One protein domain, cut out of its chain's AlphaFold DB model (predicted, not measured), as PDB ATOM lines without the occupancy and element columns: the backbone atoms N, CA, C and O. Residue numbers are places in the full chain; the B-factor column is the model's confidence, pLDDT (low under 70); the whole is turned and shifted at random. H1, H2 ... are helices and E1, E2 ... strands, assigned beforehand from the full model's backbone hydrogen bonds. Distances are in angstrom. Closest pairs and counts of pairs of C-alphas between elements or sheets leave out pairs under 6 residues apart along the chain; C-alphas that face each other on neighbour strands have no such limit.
ATOM      1  N   VAL A   3      -2.019  37.777  -7.757       33.09
ATOM      2  CA  VAL A   3      -1.441  37.441  -6.451       33.09
ATOM      3  C   VAL A   3      -2.201  36.239  -5.913       33.09
ATOM      4  O   VAL A   3      -3.405  36.332  -5.695       33.09
ATOM      5  N   ILE A   4      -1.511  35.116  -5.718       37.34
ATOM      6  CA  ILE A   4      -2.095  33.923  -5.097       37.34
ATOM      7  C   ILE A   4      -1.606  33.875  -3.649       37.34
ATOM      8  O   ILE A   4      -0.402  33.876  -3.389       37.34
ATOM      9  N   TYR A   5      -2.548  33.850  -2.709       39.47
ATOM     10  CA  TYR A   5      -2.267  33.614  -1.298       39.47
ATOM     11  C   TYR A   5      -2.171  32.103  -1.065       39.47
ATOM     12  O   TYR A   5      -3.143  31.387  -1.280       39.47
ATOM     13  N   LEU A   6      -1.006  31.611  -0.637       39.06
ATOM     14  CA  LEU A   6      -0.864  30.225  -0.181       39.06
ATOM     15  C   LEU A   6      -1.381  30.093   1.260       39.06
ATOM     16  O   LEU A   6      -1.167  30.989   2.082       39.06
ATOM     17  N   SER A   7      -2.076  28.991   1.556       37.69
ATOM     18  CA  SER A   7      -2.663  28.719   2.871       37.69
ATOM     19  C   SER A   7      -1.601  28.416   3.940       37.69
ATOM     20  O   SER A   7      -0.538  27.855   3.672       37.69
ATOM     21  N   LEU A   8      -1.898  28.846   5.170       44.19
ATOM     22  CA  LEU A   8      -1.050  28.726   6.355       44.19
ATOM     23  C   LEU A   8      -0.995  27.279   6.838       44.19
ATOM     24  O   LEU A   8      -1.962  26.817   7.428       44.19
ATOM     25  N   PHE A   9       0.146  26.608   6.689       39.22
ATOM     26  CA  PHE A   9       0.439  25.476   7.574       39.22
ATOM     27  C   PHE A   9       1.859  25.413   8.152       39.22
ATOM     28  O   PHE A   9       2.080  24.583   9.020       39.22
ATOM     29  N   LEU A  10       2.810  26.295   7.789       35.72
ATOM     30  CA  LEU A  10       4.188  26.211   8.329       35.72
ATOM     31  C   LEU A  10       4.958  27.551   8.500       35.72
ATOM     32  O   LEU A  10       6.166  27.522   8.732       35.72
ATOM     33  N   CYS A  11       4.335  28.736   8.395       32.38
ATOM     34  CA  CYS A  11       5.068  30.003   8.599       32.38
ATOM     35  C   CYS A  11       4.185  31.211   8.965       32.38
ATOM     36  O   CYS A  11       3.145  31.434   8.351       32.38
ATOM     37  N   ASN A  12       4.667  32.053   9.887       33.09
ATOM     38  CA  ASN A  12       3.983  33.252  10.416       33.09
ATOM     39  C   ASN A  12       3.992  34.449   9.438       33.09
ATOM     40  O   ASN A  12       3.568  35.553   9.772       33.09
ATOM     41  N   HIS A  13       4.484  34.244   8.218       46.91
ATOM     42  CA  HIS A  13       4.493  35.232   7.149       46.91
ATOM     43  C   HIS A  13       3.774  34.637   5.943       46.91
ATOM     44  O   HIS A  13       4.210  33.607   5.438       46.91
ATOM     45  N   ARG A  14       2.695  35.286   5.473       45.53
ATOM     46  CA  ARG A  14       2.032  34.940   4.203       45.53
ATOM     47  C   ARG A  14       3.054  35.112   3.072       45.53
ATOM     48  O   ARG A  14       3.379  36.259   2.751       45.53
ATOM     49  N   PRO A  15       3.581  34.041   2.456       40.56
ATOM     50  CA  PRO A  15       4.466  34.199   1.319       40.56
ATOM     51  C   PRO A  15       3.606  34.701   0.162       40.56
ATOM     52  O   PRO A  15       2.688  34.019  -0.288       40.56
ATOM     53  N   ILE A  16       3.879  35.916  -0.303       45.34
ATOM     54  CA  ILE A  16       3.279  36.428  -1.531       45.34
ATOM     55  C   ILE A  16       3.988  35.709  -2.674       45.34
ATOM     56  O   ILE A  16       5.140  36.018  -2.992       45.34
ATOM     57  N   LEU A  17       3.317  34.729  -3.282       36.84
ATOM     58  CA  LEU A  17       3.807  34.134  -4.514       36.84
ATOM     59  C   LEU A  17       3.478  35.105  -5.654       36.84
ATOM     60  O   LEU A  17       2.351  35.173  -6.148       36.84
ATOM     61  N   LEU A  18       4.464  35.916  -6.038       37.47
ATOM     62  CA  LEU A  18       4.410  36.703  -7.267       37.47
ATOM     63  C   LEU A  18       4.477  35.729  -8.441       37.47
ATOM     64  O   LEU A  18       5.559  35.278  -8.814       37.47
ATOM     65  N   ASN A  19       3.321  35.396  -9.009       35.12
ATOM     66  CA  ASN A  19       3.281  34.643 -10.250       35.12
ATOM     67  C   ASN A  19       3.730  35.594 -11.373       35.12
ATOM     68  O   ASN A  19       3.016  36.541 -11.724       35.12
ATOM     69  N   GLU A  20       4.947  35.409 -11.892       41.12
ATOM     70  CA  GLU A  20       5.336  36.030 -13.159       41.12
ATOM     71  C   GLU A  20       4.372  35.487 -14.216       41.12
ATOM     72  O   GLU A  20       4.371  34.291 -14.502       41.12
ATOM     73  N   ILE A  21       3.517  36.354 -14.766       44.72
ATOM     74  CA  ILE A  21       2.729  36.005 -15.950       44.72
ATOM     75  C   ILE A  21       3.759  35.762 -17.050       44.72
ATOM     76  O   ILE A  21       4.337  36.704 -17.593       44.72
ATOM     77  N   HIS A  22       4.046  34.492 -17.303       51.97
ATOM     78  CA  HIS A  22       4.921  34.061 -18.374       51.97
ATOM     79  C   HIS A  22       4.153  34.264 -19.683       51.97
ATOM     80  O   HIS A  22       3.454  33.374 -20.152       51.97
ATOM     81  N   THR A  23       4.218  35.472 -20.239       60.47
ATOM     82  CA  THR A  23       3.707  35.733 -21.584       60.47
ATOM     83  C   THR A  23       4.662  35.113 -22.593       60.47
ATOM     84  O   THR A  23       5.863  35.402 -22.599       60.47
ATOM     85  N   ASP A  24       4.140  34.214 -23.425       70.62
ATOM     86  CA  ASP A  24       4.921  33.594 -24.487       70.62
ATOM     87  C   ASP A  24       5.070  34.577 -25.656       70.62
ATOM     88  O   ASP A  24       4.100  34.954 -26.305       70.62
ATOM     89  N   TYR A  25       6.304  35.017 -25.911       65.88
ATOM     90  CA  TYR A  25       6.637  35.862 -27.061       65.88
ATOM     91  C   TYR A  25       6.957  35.031 -28.312       65.88
ATOM     92  O   TYR A  25       7.257  35.608 -29.358       65.88
ATOM     93  N   GLY A  26       6.918  33.701 -28.226       68.88
ATOM     94  CA  GLY A  26       7.262  32.769 -29.289       68.88
ATOM     95  C   GLY A  26       8.693  32.221 -29.182       68.88
ATOM     96  O   GLY A  26       9.427  32.481 -28.223       68.88
ATOM     97  N   PRO A  27       9.144  31.457 -30.193       67.94
ATOM     98  CA  PRO A  27      10.380  30.689 -30.114       67.94
ATOM     99  C   PRO A  27      11.619  31.582 -29.987       67.94
ATOM    100  O   PRO A  27      11.724  32.640 -30.611       67.94
ATOM    101  N   THR A  28      12.595  31.108 -29.207       64.38
ATOM    102  CA  THR A  28      13.894  31.768 -29.027       64.38
ATOM    103  C   THR A  28      14.947  31.204 -29.995       64.38
ATOM    104  O   THR A  28      14.895  30.024 -30.370       64.38
ATOM    105  N   PRO A  29      15.917  32.020 -30.448       67.00
ATOM    106  CA  PRO A  29      16.923  31.574 -31.400       67.00
ATOM    107  C   PRO A  29      17.850  30.516 -30.788       67.00
ATOM    108  O   PRO A  29      18.254  30.595 -29.627       67.00
ATOM    109  N   PHE A  30      18.211  29.529 -31.610       78.12
ATOM    110  CA  PHE A  30      19.178  28.488 -31.257       78.12
ATOM    111  C   PHE A  30      20.552  29.085 -30.954       78.12
ATOM    112  O   PHE A  30      20.959  30.044 -31.606       78.12
ATOM    113  N   ARG A  31      21.260  28.497 -29.986       77.25
ATOM    114  CA  ARG A  31      22.644  28.838 -29.649       77.25
ATOM    115  C   ARG A  31      23.392  27.600 -29.182       77.25
ATOM    116  O   ARG A  31      22.851  26.857 -28.366       77.25
ATOM    117  N   VAL A  32      24.624  27.439 -29.654       79.56
ATOM    118  CA  VAL A  32      25.545  26.392 -29.211       79.56
ATOM    119  C   VAL A  32      26.147  26.744 -27.852       79.56
ATOM    120  O   VAL A  32      26.652  27.855 -27.663       79.56
ATOM    121  N   TYR A  33      26.100  25.798 -26.910       79.31
ATOM    122  CA  TYR A  33      26.800  25.918 -25.631       79.31
ATOM    123  C   TYR A  33      28.114  25.144 -25.650       79.31
ATOM    124  O   TYR A  33      28.185  24.030 -26.162       79.31
ATOM    125  N   HIS A  34      29.156  25.720 -25.049       79.00
ATOM    126  CA  HIS A  34      30.493  25.114 -25.057       79.00
ATOM    127  C   HIS A  34      30.582  23.853 -24.181       79.00
ATOM    128  O   HIS A  34      31.527  23.077 -24.305       79.00
ATOM    129  N   SER A  35      29.603  23.614 -23.300       77.12
ATOM    130  CA  SER A  35      29.494  22.346 -22.573       77.12
ATOM    131  C   SER A  35      29.208  21.162 -23.499       77.12
ATOM    132  O   SER A  35      29.621  20.049 -23.188       77.12
ATOM    133  N   TRP A  36      28.545  21.381 -24.640       82.81
ATOM    134  CA  TRP A  36      28.169  20.307 -25.563       82.81
ATOM    135  C   TRP A  36      29.391  19.642 -26.191       82.81
ATOM    136  O   TRP A  36      29.387  18.436 -26.385       82.81
ATOM    137  N   PHE A  37      30.479  20.394 -26.378       81.44
ATOM    138  CA  PHE A  37      31.763  19.881 -26.867       81.44
ATOM    139  C   PHE A  37      32.447  18.879 -25.927       81.44
ATOM    140  O   PHE A  37      33.457  18.285 -26.293       81.44
ATOM    141  N   LYS A  38      31.965  18.753 -24.689       79.00
ATOM    142  CA  LYS A  38      32.470  17.784 -23.712       79.00
ATOM    143  C   LYS A  38      31.592  16.542 -23.591       79.00
ATOM    144  O   LYS A  38      31.910  15.679 -22.786       79.00
ATOM    145  N   ARG A  39      30.467  16.480 -24.306       80.69
ATOM    146  CA  ARG A  39      29.565  15.333 -24.236       80.69
ATOM    147  C   ARG A  39      30.027  14.251 -25.204       80.69
ATOM    148  O   ARG A  39      30.290  14.542 -26.372       80.69
ATOM    149  N   ASP A  40      30.058  13.019 -24.718       78.81
ATOM    150  CA  ASP A  40      30.455  11.864 -25.517       78.81
ATOM    151  C   ASP A  40      29.540  11.701 -26.740       78.81
ATOM    152  O   ASP A  40      28.321  11.872 -26.665       78.81
ATOM    153  N   GLY A  41      30.150  11.429 -27.895       83.81
ATOM    154  CA  GLY A  41      29.458  11.266 -29.177       83.81
ATOM    155  C   GLY A  41      29.074  12.565 -29.899       83.81
ATOM    156  O   GLY A  41      28.700  12.498 -31.068       83.81
ATOM    157  N   PHE A  42      29.201  13.746 -29.276       86.44
ATOM    158  CA  PHE A  42      28.834  15.010 -29.933       86.44
ATOM    159  C   PHE A  42      29.753  15.353 -31.113       86.44
ATOM    160  O   PHE A  42      29.266  15.755 -32.167       86.44
ATOM    161  N   ASP A  43      31.069  15.167 -30.970       87.94
ATOM    162  CA  ASP A  43      32.026  15.443 -32.052       87.94
ATOM    163  C   ASP A  43      31.758  14.546 -33.279       87.94
ATOM    164  O   ASP A  43      31.634  15.053 -34.393       87.94
ATOM    165  N   ALA A  44      31.553  13.241 -33.055       88.88
ATOM    166  CA  ALA A  44      31.233  12.274 -34.109       88.88
ATOM    167  C   ALA A  44      29.880  12.562 -34.784       88.88
ATOM    168  O   ALA A  44      29.755  12.435 -36.000       88.88
ATOM    169  N   LEU A  45      28.869  12.997 -34.019       91.25
ATOM    170  CA  LEU A  45      27.578  13.430 -34.565       91.25
ATOM    171  C   LEU A  45      27.758  14.586 -35.556       91.25
ATOM    172  O   LEU A  45      27.176  14.558 -36.638       91.25
ATOM    173  N   VAL A  46      28.534  15.608 -35.180       90.19
ATOM    174  CA  VAL A  46      28.749  16.796 -36.017       90.19
ATOM    175  C   VAL A  46      29.505  16.425 -37.292       90.19
ATOM    176  O   VAL A  46      29.105  16.865 -38.368       90.19
ATOM    177  N   GLU A  47      30.552  15.609 -37.183       91.44
ATOM    178  CA  GLU A  47      31.359  15.167 -38.323       91.44
ATOM    179  C   GLU A  47      30.548  14.313 -39.309       91.44
ATOM    180  O   GLU A  47      30.461  14.645 -40.494       91.44
ATOM    181  N   ASN A  48      29.865  13.276 -38.813       90.94
ATOM    182  CA  ASN A  48      29.043  12.394 -39.643       90.94
ATOM    183  C   ASN A  48      27.901  13.160 -40.318       90.94
ATOM    184  O   ASN A  48      27.666  13.003 -41.518       90.94
ATOM    185  N   ALA A  49      27.223  14.041 -39.576       90.62
ATOM    186  CA  ALA A  49      26.174  14.886 -40.131       90.62
ATOM    187  C   ALA A  49      26.722  15.798 -41.237       90.62
ATOM    188  O   ALA A  49      26.163  15.828 -42.332       90.62
ATOM    189  N   TRP A  50      27.832  16.502 -40.988       91.12
ATOM    190  CA  TRP A  50      28.390  17.460 -41.944       91.12
ATOM    191  C   TRP A  50      28.813  16.814 -43.266       91.12
ATOM    192  O   TRP A  50      28.586  17.390 -44.340       91.12
ATOM    193  N   ASN A  51      29.401  15.620 -43.174       89.62
ATOM    194  CA  ASN A  51      29.859  14.845 -44.323       89.62
ATOM    195  C   ASN A  51      28.702  14.189 -45.095       89.62
ATOM    196  O   ASN A  51      28.809  14.013 -46.305       89.62
ATOM    197  N   SER A  52      27.576  13.892 -44.438       89.62
ATOM    198  CA  SER A  52      26.386  13.316 -45.088       89.62
ATOM    199  C   SER A  52      25.602  14.304 -45.967       89.62
ATOM    200  O   SER A  52      24.806  13.899 -46.813       89.62
ATOM    201  N   PHE A  53      25.798  15.612 -45.778       89.88
ATOM    202  CA  PHE A  53      24.996  16.627 -46.458       89.88
ATOM    203  C   PHE A  53      25.426  16.854 -47.910       89.88
ATOM    204  O   PHE A  53      26.449  17.489 -48.188       89.88
ATOM    205  N   THR A  54      24.562  16.466 -48.847       79.62
ATOM    206  CA  THR A  54      24.681  16.806 -50.268       79.62
ATOM    207  C   THR A  54      23.683  17.904 -50.642       79.62
ATOM    208  O   THR A  54      22.478  17.673 -50.720       79.62
ATOM    209  N   HIS A  55      24.175  19.118 -50.907       82.69
ATOM    210  CA  HIS A  55      23.363  20.194 -51.487       82.69
ATOM    211  C   HIS A  55      23.879  20.550 -52.876       82.69
ATOM    212  O   HIS A  55      25.040  20.946 -53.008       82.69
ATOM    213  N   ASN A  56      23.005  20.455 -53.879       73.00
ATOM    214  CA  ASN A  56      23.309  20.816 -55.259       73.00
ATOM    215  C   ASN A  56      22.822  22.251 -55.529       73.00
ATOM    216  O   ASN A  56      21.636  22.490 -55.736       73.00
ATOM    217  N   ASP A  57      23.719  23.228 -55.409       80.06
ATOM    218  CA  ASP A  57      23.427  24.649 -55.628       80.06
ATOM    219  C   ASP A  57      24.704  25.332 -56.142       80.06
ATOM    220  O   ASP A  57      25.796  25.097 -55.624       80.06
ATOM    221  N   SER A  58      24.611  26.168 -57.175       79.19
ATOM    222  CA  SER A  58      25.793  26.814 -57.770       79.19
ATOM    223  C   SER A  58      26.406  27.892 -56.864       79.19
ATOM    224  O   SER A  58      27.497  28.405 -57.130       79.19
ATOM    225  N   ASN A  59      25.715  28.279 -55.787       84.56
ATOM    226  CA  ASN A  59      26.195  29.257 -54.826       84.56
ATOM    227  C   ASN A  59      26.668  28.590 -53.524       84.56
ATOM    228  O   ASN A  59      25.866  28.179 -52.681       84.56
ATOM    229  N   TRP A  60      27.987  28.565 -53.318       84.44
ATOM    230  CA  TRP A  60      28.612  28.002 -52.118       84.44
ATOM    231  C   TRP A  60      28.154  28.664 -50.813       84.44
ATOM    232  O   TRP A  60      28.034  27.972 -49.805       84.44
ATOM    233  N   MET A  61      27.790  29.953 -50.821       83.06
ATOM    234  CA  MET A  61      27.210  30.603 -49.636       83.06
ATOM    235  C   MET A  61      25.844  30.012 -49.266       83.06
ATOM    236  O   MET A  61      25.540  29.838 -48.086       83.06
ATOM    237  N   ILE A  62      25.016  29.683 -50.263       83.88
ATOM    238  CA  ILE A  62      23.698  29.075 -50.036       83.88
ATOM    239  C   ILE A  62      23.866  27.631 -49.556       83.88
ATOM    240  O   ILE A  62      23.198  27.233 -48.602       83.88
ATOM    241  N   ARG A  63      24.792  26.869 -50.156       86.31
ATOM    242  CA  ARG A  63      25.128  25.504 -49.712       86.31
ATOM    243  C   ARG A  63      25.581  25.482 -48.262       86.31
ATOM    244  O   ARG A  63      25.039  24.721 -47.469       86.31
ATOM    245  N   PHE A  64      26.524  26.354 -47.915       87.62
ATOM    246  CA  PHE A  64      27.055  26.456 -46.561       87.62
ATOM    247  C   PHE A  64      25.965  26.831 -45.546       87.62
ATOM    248  O   PHE A  64      25.831  26.192 -44.503       87.62
ATOM    249  N   LYS A  65      25.110  27.806 -45.885       84.56
ATOM    250  CA  LYS A  65      23.953  28.185 -45.062       84.56
ATOM    251  C   LYS A  65      22.983  27.017 -44.846       84.56
ATOM    252  O   LYS A  65      22.554  26.808 -43.713       84.56
ATOM    253  N   LYS A  66      22.640  26.269 -45.902       86.06
ATOM    254  CA  LYS A  66      21.756  25.091 -45.824       86.06
ATOM    255  C   LYS A  66      22.366  24.003 -44.927       86.06
ATOM    256  O   LYS A  66      21.699  23.580 -43.986       86.06
ATOM    257  N   LYS A  67      23.662  23.693 -45.090       89.75
ATOM    258  CA  LYS A  67      24.385  22.757 -44.205       89.75
ATOM    259  C   LYS A  67      24.293  23.161 -42.731       89.75
ATOM    260  O   LYS A  67      23.975  22.333 -41.884       89.75
ATOM    261  N   LEU A  68      24.511  24.440 -42.406       87.25
ATOM    262  CA  LEU A  68      24.379  24.934 -41.027       87.25
ATOM    263  C   LEU A  68      22.942  24.822 -40.494       87.25
ATOM    264  O   LEU A  68      22.740  24.521 -39.315       87.25
ATOM    265  N   GLN A  69      21.936  25.069 -41.337       85.94
ATOM    266  CA  GLN A  69      20.526  24.942 -40.959       85.94
ATOM    267  C   GLN A  69      20.138  23.490 -40.665       85.94
ATOM    268  O   GLN A  69      19.437  23.247 -39.679       85.94
ATOM    269  N   ASP A  70      20.602  22.543 -41.474       87.44
ATOM    270  CA  ASP A  70      20.315  21.122 -41.285       87.44
ATOM    271  C   ASP A  70      21.097  20.546 -40.105       87.44
ATOM    272  O   ASP A  70      20.507  19.889 -39.243       87.44
ATOM    273  N   LEU A  71      22.365  20.938 -39.942       89.50
ATOM    274  CA  LEU A  71      23.145  20.611 -38.751       89.50
ATOM    275  C   LEU A  71      22.441  21.078 -37.470       89.50
ATOM    276  O   LEU A  71      22.326  20.339 -36.494       89.50
ATOM    277  N   LYS A  72      21.910  22.304 -37.473       86.56
ATOM    278  CA  LYS A  72      21.147  22.858 -36.349       86.56
ATOM    279  C   LYS A  72      19.902  22.030 -36.014       86.56
ATOM    280  O   LYS A  72      19.554  21.941 -34.835       86.56
ATOM    281  N   LYS A  73      19.211  21.447 -37.001       86.69
ATOM    282  CA  LYS A  73      18.055  20.562 -36.751       86.69
ATOM    283  C   LYS A  73      18.503  19.281 -36.047       86.69
ATOM    284  O   LYS A  73      17.926  18.949 -35.015       86.69
ATOM    285  N   ILE A  74      19.561  18.639 -36.545       88.06
ATOM    286  CA  ILE A  74      20.122  17.409 -35.964       88.06
ATOM    287  C   ILE A  74      20.591  17.655 -34.528       88.06
ATOM    288  O   ILE A  74      20.175  16.952 -33.608       88.06
ATOM    289  N   ILE A  75      21.365  18.721 -34.307       87.31
ATOM    290  CA  ILE A  75      21.851  19.087 -32.972       87.31
ATOM    291  C   ILE A  75      20.674  19.319 -32.008       87.31
ATOM    292  O   ILE A  75      20.714  18.859 -30.868       87.31
ATOM    293  N   ARG A  76      19.595  19.990 -32.439       84.62
ATOM    294  CA  ARG A  76      18.408  20.224 -31.593       84.62
ATOM    295  C   ARG A  76      17.720  18.936 -31.145       84.62
ATOM    296  O   ARG A  76      17.248  18.900 -30.007       84.62
ATOM    297  N   VAL A  77      17.620  17.938 -32.022       86.75
ATOM    298  CA  VAL A  77      17.031  16.630 -31.691       86.75
ATOM    299  C   VAL A  77      17.926  15.916 -30.682       86.75
ATOM    300  O   VAL A  77      17.476  15.621 -29.577       86.75
ATOM    301  N   TRP A  78      19.220  15.809 -30.989       87.25
ATOM    302  CA  TRP A  78      20.190  15.135 -30.130       87.25
ATOM    303  C   TRP A  78      20.274  15.744 -28.723       87.25
ATOM    304  O   TRP A  78      20.319  15.028 -27.729       87.25
ATOM    305  N   ILE A  79      20.236  17.076 -28.590       83.69
ATOM    306  CA  ILE A  79      20.261  17.730 -27.269       83.69
ATOM    307  C   ILE A  79      19.012  17.404 -26.458       83.69
ATOM    308  O   ILE A  79      19.095  17.288 -25.235       83.69
ATOM    309  N   ARG A  80      17.847  17.316 -27.108       81.81
ATOM    310  CA  ARG A  80      16.591  17.004 -26.422       81.81
ATOM    311  C   ARG A  80      16.667  15.614 -25.797       81.81
ATOM    312  O   ARG A  80      16.356  15.474 -24.619       81.81
ATOM    313  N   GLU A  81      17.150  14.645 -26.565       82.50
ATOM    314  CA  GLU A  81      17.365  13.262 -26.128       82.50
ATOM    315  C   GLU A  81      18.463  13.185 -25.059       82.50
ATOM    316  O   GLU A  81      18.225  12.704 -23.954       82.50
ATOM    317  N   SER A  82      19.627  13.784 -25.321       78.44
ATOM    318  CA  SER A  82      20.771  13.818 -24.402       78.44
ATOM    319  C   SER A  82      20.431  14.466 -23.054       78.44
ATOM    320  O   SER A  82      20.847  13.976 -22.005       78.44
ATOM    321  N   ASN A  83      19.646  15.549 -23.041       77.31
ATOM    322  CA  ASN A  83      19.208  16.180 -21.794       77.31
ATOM    323  C   ASN A  83      18.224  15.301 -21.013       77.31
ATOM    324  O   ASN A  83      18.309  15.267 -19.786       77.31
ATOM    325  N   ALA A  84      17.315  14.591 -21.691       76.25
ATOM    326  CA  ALA A  84      16.411  13.650 -21.031       76.25
ATOM    327  C   ALA A  84      17.204  12.519 -20.351       76.25
ATOM    328  O   ALA A  84      16.995  12.243 -19.167       76.25
ATOM    329  N   SER A  85      18.195  11.955 -21.049       76.00
ATOM    330  CA  SER A  85      19.102  10.941 -20.499       76.00
ATOM    331  C   SER A  85      19.954  11.473 -19.339       76.00
ATOM    332  O   SER A  85      20.102  10.792 -18.328       76.00
ATOM    333  N   GLN A  86      20.478  12.704 -19.429       71.75
ATOM    334  CA  GLN A  86      21.286  13.311 -18.360       71.75
ATOM    335  C   GLN A  86      20.493  13.585 -17.079       71.75
ATOM    336  O   GLN A  86      21.027  13.391 -15.987       71.75
ATOM    337  N   VAL A  87      19.235  14.030 -17.181       74.25
ATOM    338  CA  VAL A  87      18.378  14.237 -16.001       74.25
ATOM    339  C   VAL A  87      18.126  12.907 -15.288       74.25
ATOM    340  O   VAL A  87      18.223  12.852 -14.062       74.25
ATOM    341  N   GLY A  88      17.883  11.835 -16.050       76.25
ATOM    342  CA  GLY A  88      17.788  10.475 -15.517       76.25
ATOM    343  C   GLY A  88      19.080  10.029 -14.826       76.25
ATOM    344  O   GLY A  88      19.057   9.683 -13.649       76.25
ATOM    345  N   ALA A  89      20.222  10.128 -15.513       76.56
ATOM    346  CA  ALA A  89      21.523   9.714 -14.984       76.56
ATOM    347  C   ALA A  89      21.933  10.487 -13.718       76.56
ATOM    348  O   ALA A  89      22.410   9.895 -12.755       76.56
ATOM    349  N   LYS A  90      21.703  11.807 -13.675       79.00
ATOM    350  CA  LYS A  90      21.987  12.636 -12.493       79.00
ATOM    351  C   LYS A  90      21.158  12.204 -11.285       79.00
ATOM    352  O   LYS A  90      21.674  12.218 -10.171       79.00
ATOM    353  N   LYS A  91      19.890  11.838 -11.503       82.44
ATOM    354  CA  LYS A  91      19.013  11.334 -10.443       82.44
ATOM    355  C   LYS A  91      19.526   9.997  -9.903       82.44
ATOM    356  O   LYS A  91      19.711   9.886  -8.702       82.44
ATOM    357  N   VAL A  92      19.879   9.062 -10.789       85.00
ATOM    358  CA  VAL A  92      20.460   7.760 -10.412       85.00
ATOM    359  C   VAL A  92      21.760   7.926  -9.618       85.00
ATOM    360  O   VAL A  92      21.896   7.336  -8.555       85.00
ATOM    361  N   ILE A  93      22.684   8.789 -10.064       82.50
ATOM    362  CA  ILE A  93      23.947   9.052  -9.344       82.50
ATOM    363  C   ILE A  93      23.685   9.603  -7.932       82.50
ATOM    364  O   ILE A  93      24.384   9.238  -6.989       82.50
ATOM    365  N   LEU A  94      22.705  10.499  -7.778       81.12
ATOM    366  CA  LEU A  94      22.342  11.050  -6.469       81.12
ATOM    367  C   LEU A  94      21.724   9.984  -5.560       81.12
ATOM    368  O   LEU A  94      22.092   9.916  -4.390       81.12
ATOM    369  N   ASP A  95      20.833   9.152  -6.094       84.56
ATOM    370  CA  ASP A  95      20.199   8.065  -5.348       84.56
ATOM    371  C   ASP A  95      21.247   7.020  -4.905       84.56
ATOM    372  O   ASP A  95      21.270   6.624  -3.738       84.56
ATOM    373  N   ASP A  96      22.190   6.658  -5.783       85.12
ATOM    374  CA  ASP A  96      23.303   5.748  -5.478       85.12
ATOM    375  C   ASP A  96      24.252   6.314  -4.413       85.12
ATOM    376  O   ASP A  96      24.668   5.589  -3.506       85.12
ATOM    377  N   LEU A  97      24.574   7.613  -4.478       84.12
ATOM    378  CA  LEU A  97      25.378   8.281  -3.449       84.12
ATOM    379  C   LEU A  97      24.674   8.253  -2.089       84.12
ATOM    380  O   LEU A  97      25.315   7.938  -1.091       84.12
ATOM    381  N   VAL A  98      23.358   8.491  -2.045       83.56
ATOM    382  CA  VAL A  98      22.568   8.399  -0.805       83.56
ATOM    383  C   VAL A  98      22.571   6.974  -0.244       83.56
ATOM    384  O   VAL A  98      22.643   6.793   0.972       83.56
ATOM    385  N   ILE A  99      22.499   5.950  -1.098       84.88
ATOM    386  CA  ILE A  99      22.571   4.545  -0.668       84.88
ATOM    387  C   ILE A  99      23.955   4.219  -0.094       84.88
ATOM    388  O   ILE A  99      24.037   3.558   0.942       84.88
ATOM    389  N   ILE A 100      25.032   4.667  -0.746       82.06
ATOM    390  CA  ILE A 100      26.407   4.436  -0.281       82.06
ATOM    391  C   ILE A 100      26.668   5.182   1.031       82.06
ATOM    392  O   ILE A 100      27.165   4.567   1.972       82.06
ATOM    393  N   ASP A 101      26.274   6.452   1.135       79.94
ATOM    394  CA  ASP A 101      26.431   7.242   2.360       79.94
ATOM    395  C   ASP A 101      25.672   6.585   3.532       79.94
ATOM    396  O   ASP A 101      26.247   6.384   4.596       79.94
ATOM    397  N   LYS A 102      24.448   6.075   3.313       81.69
ATOM    398  CA  LYS A 102      23.703   5.301   4.330       81.69
ATOM    399  C   LYS A 102      24.390   3.999   4.758       81.69
ATOM    400  O   LYS A 102      24.154   3.533   5.872       81.69
ATOM    401  N   LYS A 103      25.158   3.350   3.877       79.50
ATOM    402  CA  LYS A 103      25.937   2.145   4.222       79.50
ATOM    403  C   LYS A 103      27.174   2.514   5.044       79.50
ATOM    404  O   LYS A 103      27.450   1.839   6.032       79.50
ATOM    405  N   LEU A 104      27.848   3.606   4.683       76.69
ATOM    406  CA  LEU A 104      28.984   4.148   5.432       76.69
ATOM    407  C   LEU A 104      28.569   4.601   6.840       76.69
ATOM    408  O   LEU A 104      29.241   4.251   7.805       76.69
ATOM    409  N   ASP A 105      27.420   5.272   6.976       76.19
ATOM    410  CA  ASP A 105      26.872   5.716   8.269       76.19
ATOM    411  C   ASP A 105      26.547   4.546   9.215       76.19
ATOM    412  O   ASP A 105      26.564   4.697  10.435       76.19
ATOM    413  N   LYS A 106      26.277   3.354   8.666       80.38
ATOM    414  CA  LYS A 106      26.063   2.110   9.426       80.38
ATOM    415  C   LYS A 106      27.368   1.382   9.788       80.38
ATOM    416  O   LYS A 106      27.310   0.256  10.272       80.38
ATOM    417  N   GLY A 107      28.530   1.988   9.533       69.31
ATOM    418  CA  GLY A 107      29.850   1.426   9.844       69.31
ATOM    419  C   GLY A 107      30.380   0.415   8.823       69.31
ATOM    420  O   GLY A 107      31.422  -0.192   9.056       69.31
ATOM    421  N   MET A 108      29.702   0.231   7.683       70.31
ATOM    422  CA  MET A 108      30.132  -0.694   6.629       70.31
ATOM    423  C   MET A 108      31.093   0.022   5.673       70.31
ATOM    424  O   MET A 108      30.670   0.598   4.667       70.31
ATOM    425  N   VAL A 109      32.386   0.009   6.001       72.75
ATOM    426  CA  VAL A 109      33.445   0.620   5.185       72.75
ATOM    427  C   VAL A 109      34.200  -0.472   4.427       72.75
ATOM    428  O   VAL A 109      34.833  -1.324   5.041       72.75
ATOM    429  N   SER A 110      34.140  -0.442   3.093       80.50
ATOM    430  CA  SER A 110      35.010  -1.238   2.219       80.50
ATOM    431  C   SER A 110      35.710  -0.336   1.205       80.50
ATOM    432  O   SER A 110      35.158   0.693   0.794       80.50
ATOM    433  N   ASP A 111      36.906  -0.732   0.773       78.12
ATOM    434  CA  ASP A 111      37.684   0.019  -0.221       78.12
ATOM    435  C   ASP A 111      36.936   0.151  -1.557       78.12
ATOM    436  O   ASP A 111      36.975   1.201  -2.200       78.12
ATOM    437  N   GLU A 112      36.150  -0.862  -1.931       81.38
ATOM    438  CA  GLU A 112      35.283  -0.826  -3.114       81.38
ATOM    439  C   GLU A 112      34.166   0.223  -2.998       81.38
ATOM    440  O   GLU A 112      33.879   0.941  -3.961       81.38
ATOM    441  N   LEU A 113      33.537   0.354  -1.823       78.38
ATOM    442  CA  LEU A 113      32.494   1.357  -1.585       78.38
ATOM    443  C   LEU A 113      33.068   2.777  -1.617       78.38
ATOM    444  O   LEU A 113      32.441   3.676  -2.184       78.38
ATOM    445  N   LEU A 114      34.265   2.977  -1.058       75.88
ATOM    446  CA  LEU A 114      34.969   4.260  -1.100       75.88
ATOM    447  C   LEU A 114      35.386   4.631  -2.529       75.88
ATOM    448  O   LEU A 114      35.132   5.759  -2.956       75.88
ATOM    449  N   ALA A 115      35.941   3.688  -3.294       80.44
ATOM    450  CA  ALA A 115      36.294   3.899  -4.697       80.44
ATOM    451  C   ALA A 115      35.061   4.253  -5.544       80.44
ATOM    452  O   ALA A 115      35.075   5.235  -6.292       80.44
ATOM    453  N   LYS A 116      33.951   3.523  -5.362       83.69
ATOM    454  CA  LYS A 116      32.685   3.792  -6.057       83.69
ATOM    455  C   LYS A 116      32.097   5.157  -5.686       83.69
ATOM    456  O   LYS A 116      31.585   5.862  -6.554       83.69
ATOM    457  N   ARG A 117      32.205   5.573  -4.419       80.81
ATOM    458  CA  ARG A 117      31.789   6.909  -3.962       80.81
ATOM    459  C   ARG A 117      32.618   8.021  -4.600       80.81
ATOM    460  O   ARG A 117      32.051   9.031  -5.014       80.81
ATOM    461  N   ILE A 118      33.938   7.849  -4.678       78.56
ATOM    462  CA  ILE A 118      34.844   8.817  -5.313       78.56
ATOM    463  C   ILE A 118      34.501   8.958  -6.800       78.56
ATOM    464  O   ILE A 118      34.315  10.081  -7.265       78.56
ATOM    465  N   ASP A 119      34.321   7.844  -7.515       84.25
ATOM    466  CA  ASP A 119      33.947   7.837  -8.935       84.25
ATOM    467  C   ASP A 119      32.592   8.525  -9.190       84.25
ATOM    468  O   ASP A 119      32.487   9.426 -10.024       84.25
ATOM    469  N   LEU A 120      31.555   8.185  -8.415       82.62
ATOM    470  CA  LEU A 120      30.238   8.826  -8.526       82.62
ATOM    471  C   LEU A 120      30.285  10.322  -8.184       82.62
ATOM    472  O   LEU A 120      29.616  11.130  -8.833       82.62
ATOM    473  N   SER A 121      31.096  10.710  -7.198       75.62
ATOM    474  CA  SER A 121      31.295  12.114  -6.828       75.62
ATOM    475  C   SER A 121      32.018  12.896  -7.927       75.62
ATOM    476  O   SER A 121      31.605  14.008  -8.258       75.62
ATOM    477  N   HIS A 122      33.033  12.296  -8.560       81.06
ATOM    478  CA  HIS A 122      33.717  12.860  -9.727       81.06
ATOM    479  C   HIS A 122      32.749  13.044 -10.904       81.06
ATOM    480  O   HIS A 122      32.626  14.153 -11.427       81.06
ATOM    481  N   LYS A 123      31.960  12.016 -11.248       80.75
ATOM    482  CA  LYS A 123      30.926  12.097 -12.298       80.75
ATOM    483  C   LYS A 123      29.894  13.192 -12.015       80.75
ATOM    484  O   LYS A 123      29.517  13.955 -12.907       80.75
ATOM    485  N   LEU A 124      29.451  13.318 -10.762       79.19
ATOM    486  CA  LEU A 124      28.528  14.376 -10.350       79.19
ATOM    487  C   LEU A 124      29.172  15.770 -10.433       79.19
ATOM    488  O   LEU A 124      28.495  16.737 -10.802       79.19
ATOM    489  N   HIS A 125      30.453  15.889 -10.085       77.00
ATOM    490  CA  HIS A 125      31.212  17.131 -10.207       77.00
ATOM    491  C   HIS A 125      31.317  17.569 -11.672       77.00
ATOM    492  O   HIS A 125      30.992  18.717 -11.981       77.00
ATOM    493  N   ASP A 126      31.653  16.659 -12.587       77.56
ATOM    494  CA  ASP A 126      31.752  16.952 -14.020       77.56
ATOM    495  C   ASP A 126      30.415  17.417 -14.618       77.56
ATOM    496  O   ASP A 126      30.367  18.415 -15.347       77.56
ATOM    497  N   LEU A 127      29.305  16.769 -14.240       77.31
ATOM    498  CA  LEU A 127      27.952  17.202 -14.620       77.31
ATOM    499  C   LEU A 127      27.639  18.621 -14.126       77.31
ATOM    500  O   LEU A 127      27.154  19.458 -14.894       77.31
ATOM    501  N   LYS A 128      27.964  18.934 -12.867       71.69
ATOM    502  CA  LYS A 128      27.770  20.279 -12.300       71.69
ATOM    503  C   LYS A 128      28.652  21.326 -12.984       71.69
ATOM    504  O   LYS A 128      28.181  22.432 -13.247       71.69
ATOM    505  N   GLN A 129      29.900  20.994 -13.315       72.44
ATOM    506  CA  GLN A 129      30.803  21.889 -14.046       72.44
ATOM    507  C   GLN A 129      30.270  22.220 -15.444       72.44
ATOM    508  O   GLN A 129      30.353  23.370 -15.887       72.44
ATOM    509  N   MET A 130      29.681  21.244 -16.141       73.88
ATOM    510  CA  MET A 130      29.036  21.475 -17.436       73.88
ATOM    511  C   MET A 130      27.825  22.413 -17.323       73.88
ATOM    512  O   MET A 130      27.738  23.381 -18.083       73.88
ATOM    513  N   GLU A 131      26.943  22.203 -16.340       73.06
ATOM    514  CA  GLU A 131      25.798  23.095 -16.081       73.06
ATOM    515  C   GLU A 131      26.250  24.530 -15.756       73.06
ATOM    516  O   GLU A 131      25.689  25.504 -16.266       73.06
ATOM    517  N   LEU A 132      27.302  24.680 -14.946       68.94
ATOM    518  CA  LEU A 132      27.872  25.983 -14.601       68.94
ATOM    519  C   LEU A 132      28.394  26.730 -15.835       68.94
ATOM    520  O   LEU A 132      28.160  27.936 -15.954       68.94
ATOM    521  N   LYS A 133      29.045  26.034 -16.776       71.81
ATOM    522  CA  LYS A 133      29.521  26.636 -18.034       71.81
ATOM    523  C   LYS A 133      28.377  27.192 -18.879       71.81
ATOM    524  O   LYS A 133      28.486  28.318 -19.372       71.81
ATOM    525  N   ASP A 134      27.259  26.477 -18.977       75.44
ATOM    526  CA  ASP A 134      26.078  26.942 -19.718       75.44
ATOM    527  C   ASP A 134      25.487  28.207 -19.100       75.44
ATOM    528  O   ASP A 134      25.146  29.170 -19.798       75.44
ATOM    529  N   VAL A 135      25.368  28.225 -17.771       67.00
ATOM    530  CA  VAL A 135      24.833  29.373 -17.036       67.00
ATOM    531  C   VAL A 135      25.795  30.564 -17.124       67.00
ATOM    532  O   VAL A 135      25.341  31.693 -17.325       67.00
ATOM    533  N   ALA A 136      27.111  30.343 -17.067       66.25
ATOM    534  CA  ALA A 136      28.121  31.387 -17.244       66.25
ATOM    535  C   ALA A 136      28.079  32.004 -18.656       66.25
ATOM    536  O   ALA A 136      28.082  33.235 -18.796       66.25
ATOM    537  N   GLN A 137      27.947  31.170 -19.696       70.31
ATOM    538  CA  GLN A 137      27.798  31.612 -21.085       70.31
ATOM    539  C   GLN A 137      26.499  32.418 -21.272       70.31
ATOM    540  O   GLN A 137      26.525  33.512 -21.844       70.31
ATOM    541  N   LYS A 138      25.373  31.962 -20.697       69.81
ATOM    542  CA  LYS A 138      24.098  32.715 -20.661       69.81
ATOM    543  C   LYS A 138      24.234  34.048 -19.920       69.81
ATOM    544  O   LYS A 138      23.669  35.057 -20.344       69.81
ATOM    545  N   ALA A 139      24.997  34.073 -18.829       58.56
ATOM    546  CA  ALA A 139      25.240  35.270 -18.034       58.56
ATOM    547  C   ALA A 139      26.209  36.262 -18.709       58.56
ATOM    548  O   ALA A 139      26.272  37.419 -18.278       58.56
ATOM    549  N   LYS A 140      26.936  35.873 -19.770       64.19
ATOM    550  CA  LYS A 140      28.003  36.675 -20.404       64.19
ATOM    551  C   LYS A 140      29.037  37.174 -19.380       64.19
ATOM    552  O   LYS A 140      29.369  38.362 -19.344       64.19
ATOM    553  N   VAL A 141      29.462  36.292 -18.475       56.91
ATOM    554  CA  VAL A 141      30.436  36.590 -17.414       56.91
ATOM    555  C   VAL A 141      31.712  35.811 -17.714       56.91
ATOM    556  O   VAL A 141      31.793  34.625 -17.429       56.91
ATOM    557  N   ASN A 142      32.713  36.483 -18.286       50.28
ATOM    558  CA  ASN A 142      33.939  35.824 -18.758       50.28
ATOM    559  C   ASN A 142      34.943  35.496 -17.636       50.28
ATOM    560  O   ASN A 142      35.905  34.780 -17.873       50.28
ATOM    561  N   TRP A 143      34.771  36.054 -16.435       53.47
ATOM    562  CA  TRP A 143      35.861  36.161 -15.447       53.47
ATOM    563  C   TRP A 143      35.798  35.149 -14.301       53.47
ATOM    564  O   TRP A 143      36.659  35.179 -13.429       53.47
ATOM    565  N   ALA A 144      34.761  34.312 -14.258       47.06
ATOM    566  CA  ALA A 144      34.448  33.481 -13.096       47.06
ATOM    567  C   ALA A 144      34.794  31.993 -13.287       47.06
ATOM    568  O   ALA A 144      34.254  31.150 -12.586       47.06
ATOM    569  N   ILE A 145      35.666  31.660 -14.246       46.38
ATOM    570  CA  ILE A 145      35.842  30.268 -14.696       46.38
ATOM    571  C   ILE A 145      36.961  29.509 -13.957       46.38
ATOM    572  O   ILE A 145      37.047  28.297 -14.093       46.38
ATOM    573  N   GLU A 146      37.743  30.133 -13.077       42.97
ATOM    574  CA  GLU A 146      38.748  29.391 -12.296       42.97
ATOM    575  C   GLU A 146      38.514  29.556 -10.788       42.97
ATOM    576  O   GLU A 146      38.986  30.507 -10.163       42.97
ATOM    577  N   GLY A 147      37.746  28.617 -10.217       46.41
ATOM    578  CA  GLY A 147      37.705  28.344  -8.774       46.41
ATOM    579  C   GLY A 147      36.488  28.833  -7.976       46.41
ATOM    580  O   GLY A 147      36.540  28.773  -6.751       46.41
ATOM    581  N   ASP A 148      35.412  29.324  -8.607       49.88
ATOM    582  CA  ASP A 148      34.195  29.762  -7.891       49.88
ATOM    583  C   ASP A 148      32.963  28.944  -8.322       49.88
ATOM    584  O   ASP A 148      32.378  29.178  -9.378       49.88
ATOM    585  N   GLU A 149      32.544  27.981  -7.496       51.47
ATOM    586  CA  GLU A 149      31.438  27.040  -7.775       51.47
ATOM    587  C   GLU A 149      30.028  27.645  -7.579       51.47
ATOM    588  O   GLU A 149      29.034  26.934  -7.407       51.47
ATOM    589  N   ASN A 150      29.888  28.975  -7.555       58.91
ATOM    590  CA  ASN A 150      28.649  29.604  -7.096       58.91
ATOM    591  C   ASN A 150      27.605  29.823  -8.209       58.91
ATOM    592  O   ASN A 150      27.456  30.922  -8.750       58.91
ATOM    593  N   SER A 151      26.791  28.798  -8.487       56.03
ATOM    594  CA  SER A 151      25.636  28.886  -9.402       56.03
ATOM    595  C   SER A 151      24.622  29.976  -9.007       56.03
ATOM    596  O   SER A 151      24.083  30.667  -9.878       56.03
ATOM    597  N   LYS A 152      24.386  30.203  -7.702       63.03
ATOM    598  CA  LYS A 152      23.410  31.196  -7.200       63.03
ATOM    599  C   LYS A 152      23.759  32.618  -7.633       63.03
ATOM    600  O   LYS A 152      22.854  33.405  -7.921       63.03
ATOM    601  N   PHE A 153      25.049  32.951  -7.714       64.44
ATOM    602  CA  PHE A 153      25.489  34.247  -8.224       64.44
ATOM    603  C   PHE A 153      25.047  34.444  -9.680       64.44
ATOM    604  O   PHE A 153      24.393  35.442  -9.996       64.44
ATOM    605  N   PHE A 154      25.336  33.480 -10.559       60.28
ATOM    606  CA  PHE A 154      24.986  33.589 -11.975       60.28
ATOM    607  C   PHE A 154      23.473  33.593 -12.204       60.28
ATOM    608  O   PHE A 154      22.979  34.434 -12.957       60.28
ATOM    609  N   HIS A 155      22.722  32.734 -11.505       61.91
ATOM    610  CA  HIS A 155      21.257  32.745 -11.558       61.91
ATOM    611  C   HIS A 155      20.679  34.087 -11.093       61.91
ATOM    612  O   HIS A 155      19.797  34.634 -11.756       61.91
ATOM    613  N   GLY A 156      21.223  34.675 -10.023       62.44
ATOM    614  CA  GLY A 156      20.827  36.004  -9.554       62.44
ATOM    615  C   GLY A 156      21.118  37.116 -10.569       62.44
ATOM    616  O   GLY A 156      20.287  38.002 -10.770       62.44
ATOM    617  N   VAL A 157      22.268  37.064 -11.254       62.44
ATOM    618  CA  VAL A 157      22.612  38.014 -12.328       62.44
ATOM    619  C   VAL A 157      21.668  37.865 -13.522       62.44
ATOM    620  O   VAL A 157      21.209  38.876 -14.057       62.44
ATOM    621  N   ILE A 158      21.361  36.631 -13.934       61.31
ATOM    622  CA  ILE A 158      20.449  36.349 -15.051       61.31
ATOM    623  C   ILE A 158      19.034  36.819 -14.721       61.31
ATOM    624  O   ILE A 158      18.461  37.563 -15.511       61.31
ATOM    625  N   SER A 159      18.492  36.440 -13.561       65.00
ATOM    626  CA  SER A 159      17.147  36.836 -13.122       65.00
ATOM    627  C   SER A 159      17.011  38.360 -13.062       65.00
ATOM    628  O   SER A 159      16.105  38.923 -13.670       65.00
ATOM    629  N   LYS A 160      17.986  39.054 -12.459       63.69
ATOM    630  CA  LYS A 160      17.998  40.522 -12.414       63.69
ATOM    631  C   LYS A 160      18.068  41.162 -13.802       63.69
ATOM    632  O   LYS A 160      17.420  42.174 -14.040       63.69
ATOM    633  N   ARG A 161      18.872  40.618 -14.721       62.16
ATOM    634  CA  ARG A 161      18.927  41.135 -16.098       62.16
ATOM    635  C   ARG A 161      17.621  40.889 -16.840       62.16
ATOM    636  O   ARG A 161      17.182  41.784 -17.546       62.16
ATOM    637  N   ARG A 162      17.010  39.713 -16.674       63.03
ATOM    638  CA  ARG A 162      15.710  39.390 -17.273       63.03
ATOM    639  C   ARG A 162      14.635  40.352 -16.783       63.03
ATOM    640  O   ARG A 162      13.971  40.944 -17.615       63.03
ATOM    641  N   SER A 163      14.543  40.602 -15.477       64.81
ATOM    642  CA  SER A 163      13.542  41.529 -14.939       64.81
ATOM    643  C   SER A 163      13.765  42.983 -15.366       64.81
ATOM    644  O   SER A 163      12.798  43.693 -15.613       64.81
ATOM    645  N   GLN A 164      15.022  43.428 -15.489       62.91
ATOM    646  CA  GLN A 164      15.353  44.791 -15.928       62.91
ATOM    647  C   GLN A 164      15.169  45.026 -17.431       62.91
ATOM    648  O   GLN A 164      14.929  46.159 -17.833       62.91
TER     649      GLN A 164
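AT A GLANCE: This is residues 3 to 164 of the 691 residues of the protein "RNA-directed DNA polymerase, eukaryota" of Tanacetum cinerariifolium (UniProt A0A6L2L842). One very long helix, H2, makes the length of a loose, open frame: the shorter H1 folds along part of H2 before it, and H3 folds back from the other end of H2 at an angle and leads to H4. Away from these helices lies a small hairpin of two very short strands, E1 and E2, joined to H1 by a long link in which residues 21 to 29 stick out freely. The printed part has 162 residues, with two named strands and then four named helices in the order E1 E2 H1 H2 H3 H4, and its class is mostly helix. The two-stranded sheet is antiparallel. The whole is loose, with a radius of gyration of the C-alphas of 22.3 A and spans of 70 by 53 by 31 A.

HOW THE PARTS SIT: E1, residues 3 to 5, and E2, residues 16 to 19, form an antiparallel hairpin at 137 degrees. C-alphas 4 and 17 face each other at 5.9 A, but no backbone N and O across the pair are within hydrogen-bond range. H1, residues 42 to 52, and H2, residues 60 to 105, form a helical hairpin: they touch, closest at the C-alphas of Ala 49 and Leu 71, 6.6 A apart, with a shallow tilt of 25 degrees, opposite ways. H2 touches H1 with residues 67 to 75 alone. H2 and H3, residues 111 to 139, form a second helical hairpin with a steep tilt of 40 degrees, opposite ways. They touch, closest at the C-alphas of Ile 93 and Leu 120, 6.3 A apart, and H2 does so with residues 90 to 100 alone. H3, with residues 132 to 139 alone, touches H4, residues 151 to 164; the closest C-alphas, of Ala 139 and Ile 158, are 5.7 A apart. H3 and H4 run the same way at a shallow tilt of 22 degrees. H1 and H3 are apart, as are H2 and H4. In H1, H2, H3 and H4 every O i to N i+4 pair is within hydrogen-bond range.

IN THESE COORDINATES: E1 begins at C-alpha 3, (-1.441, 37.441, -6.451). From first to last C-alpha, E1 measures 6.5 A, E2 8.9 A and H1 15.4 A. H2 measures 64.4 A, from C-alpha 60 at (28.612, 28.002, -52.118) to C-alpha 105 at (26.872, 5.716, 8.269). H3 measures 41.4 A and H4 20.0 A, ending at C-alpha 164, (15.353, 44.791, -15.928).

THE WHOLE: The two C-alphas farthest apart are those of Ser 58 and Gly 107, 72.3 A. The printed part has no cut. The links E2 to H1, 22 residues, and H3 to H4, 11 residues, are long. Residues 8 to 13 and 21 to 29 stand free. The mean pLDDT of the printed part is 71.5, and 57 residues are under 70, among them residues 3 to 23 and 138 to 164.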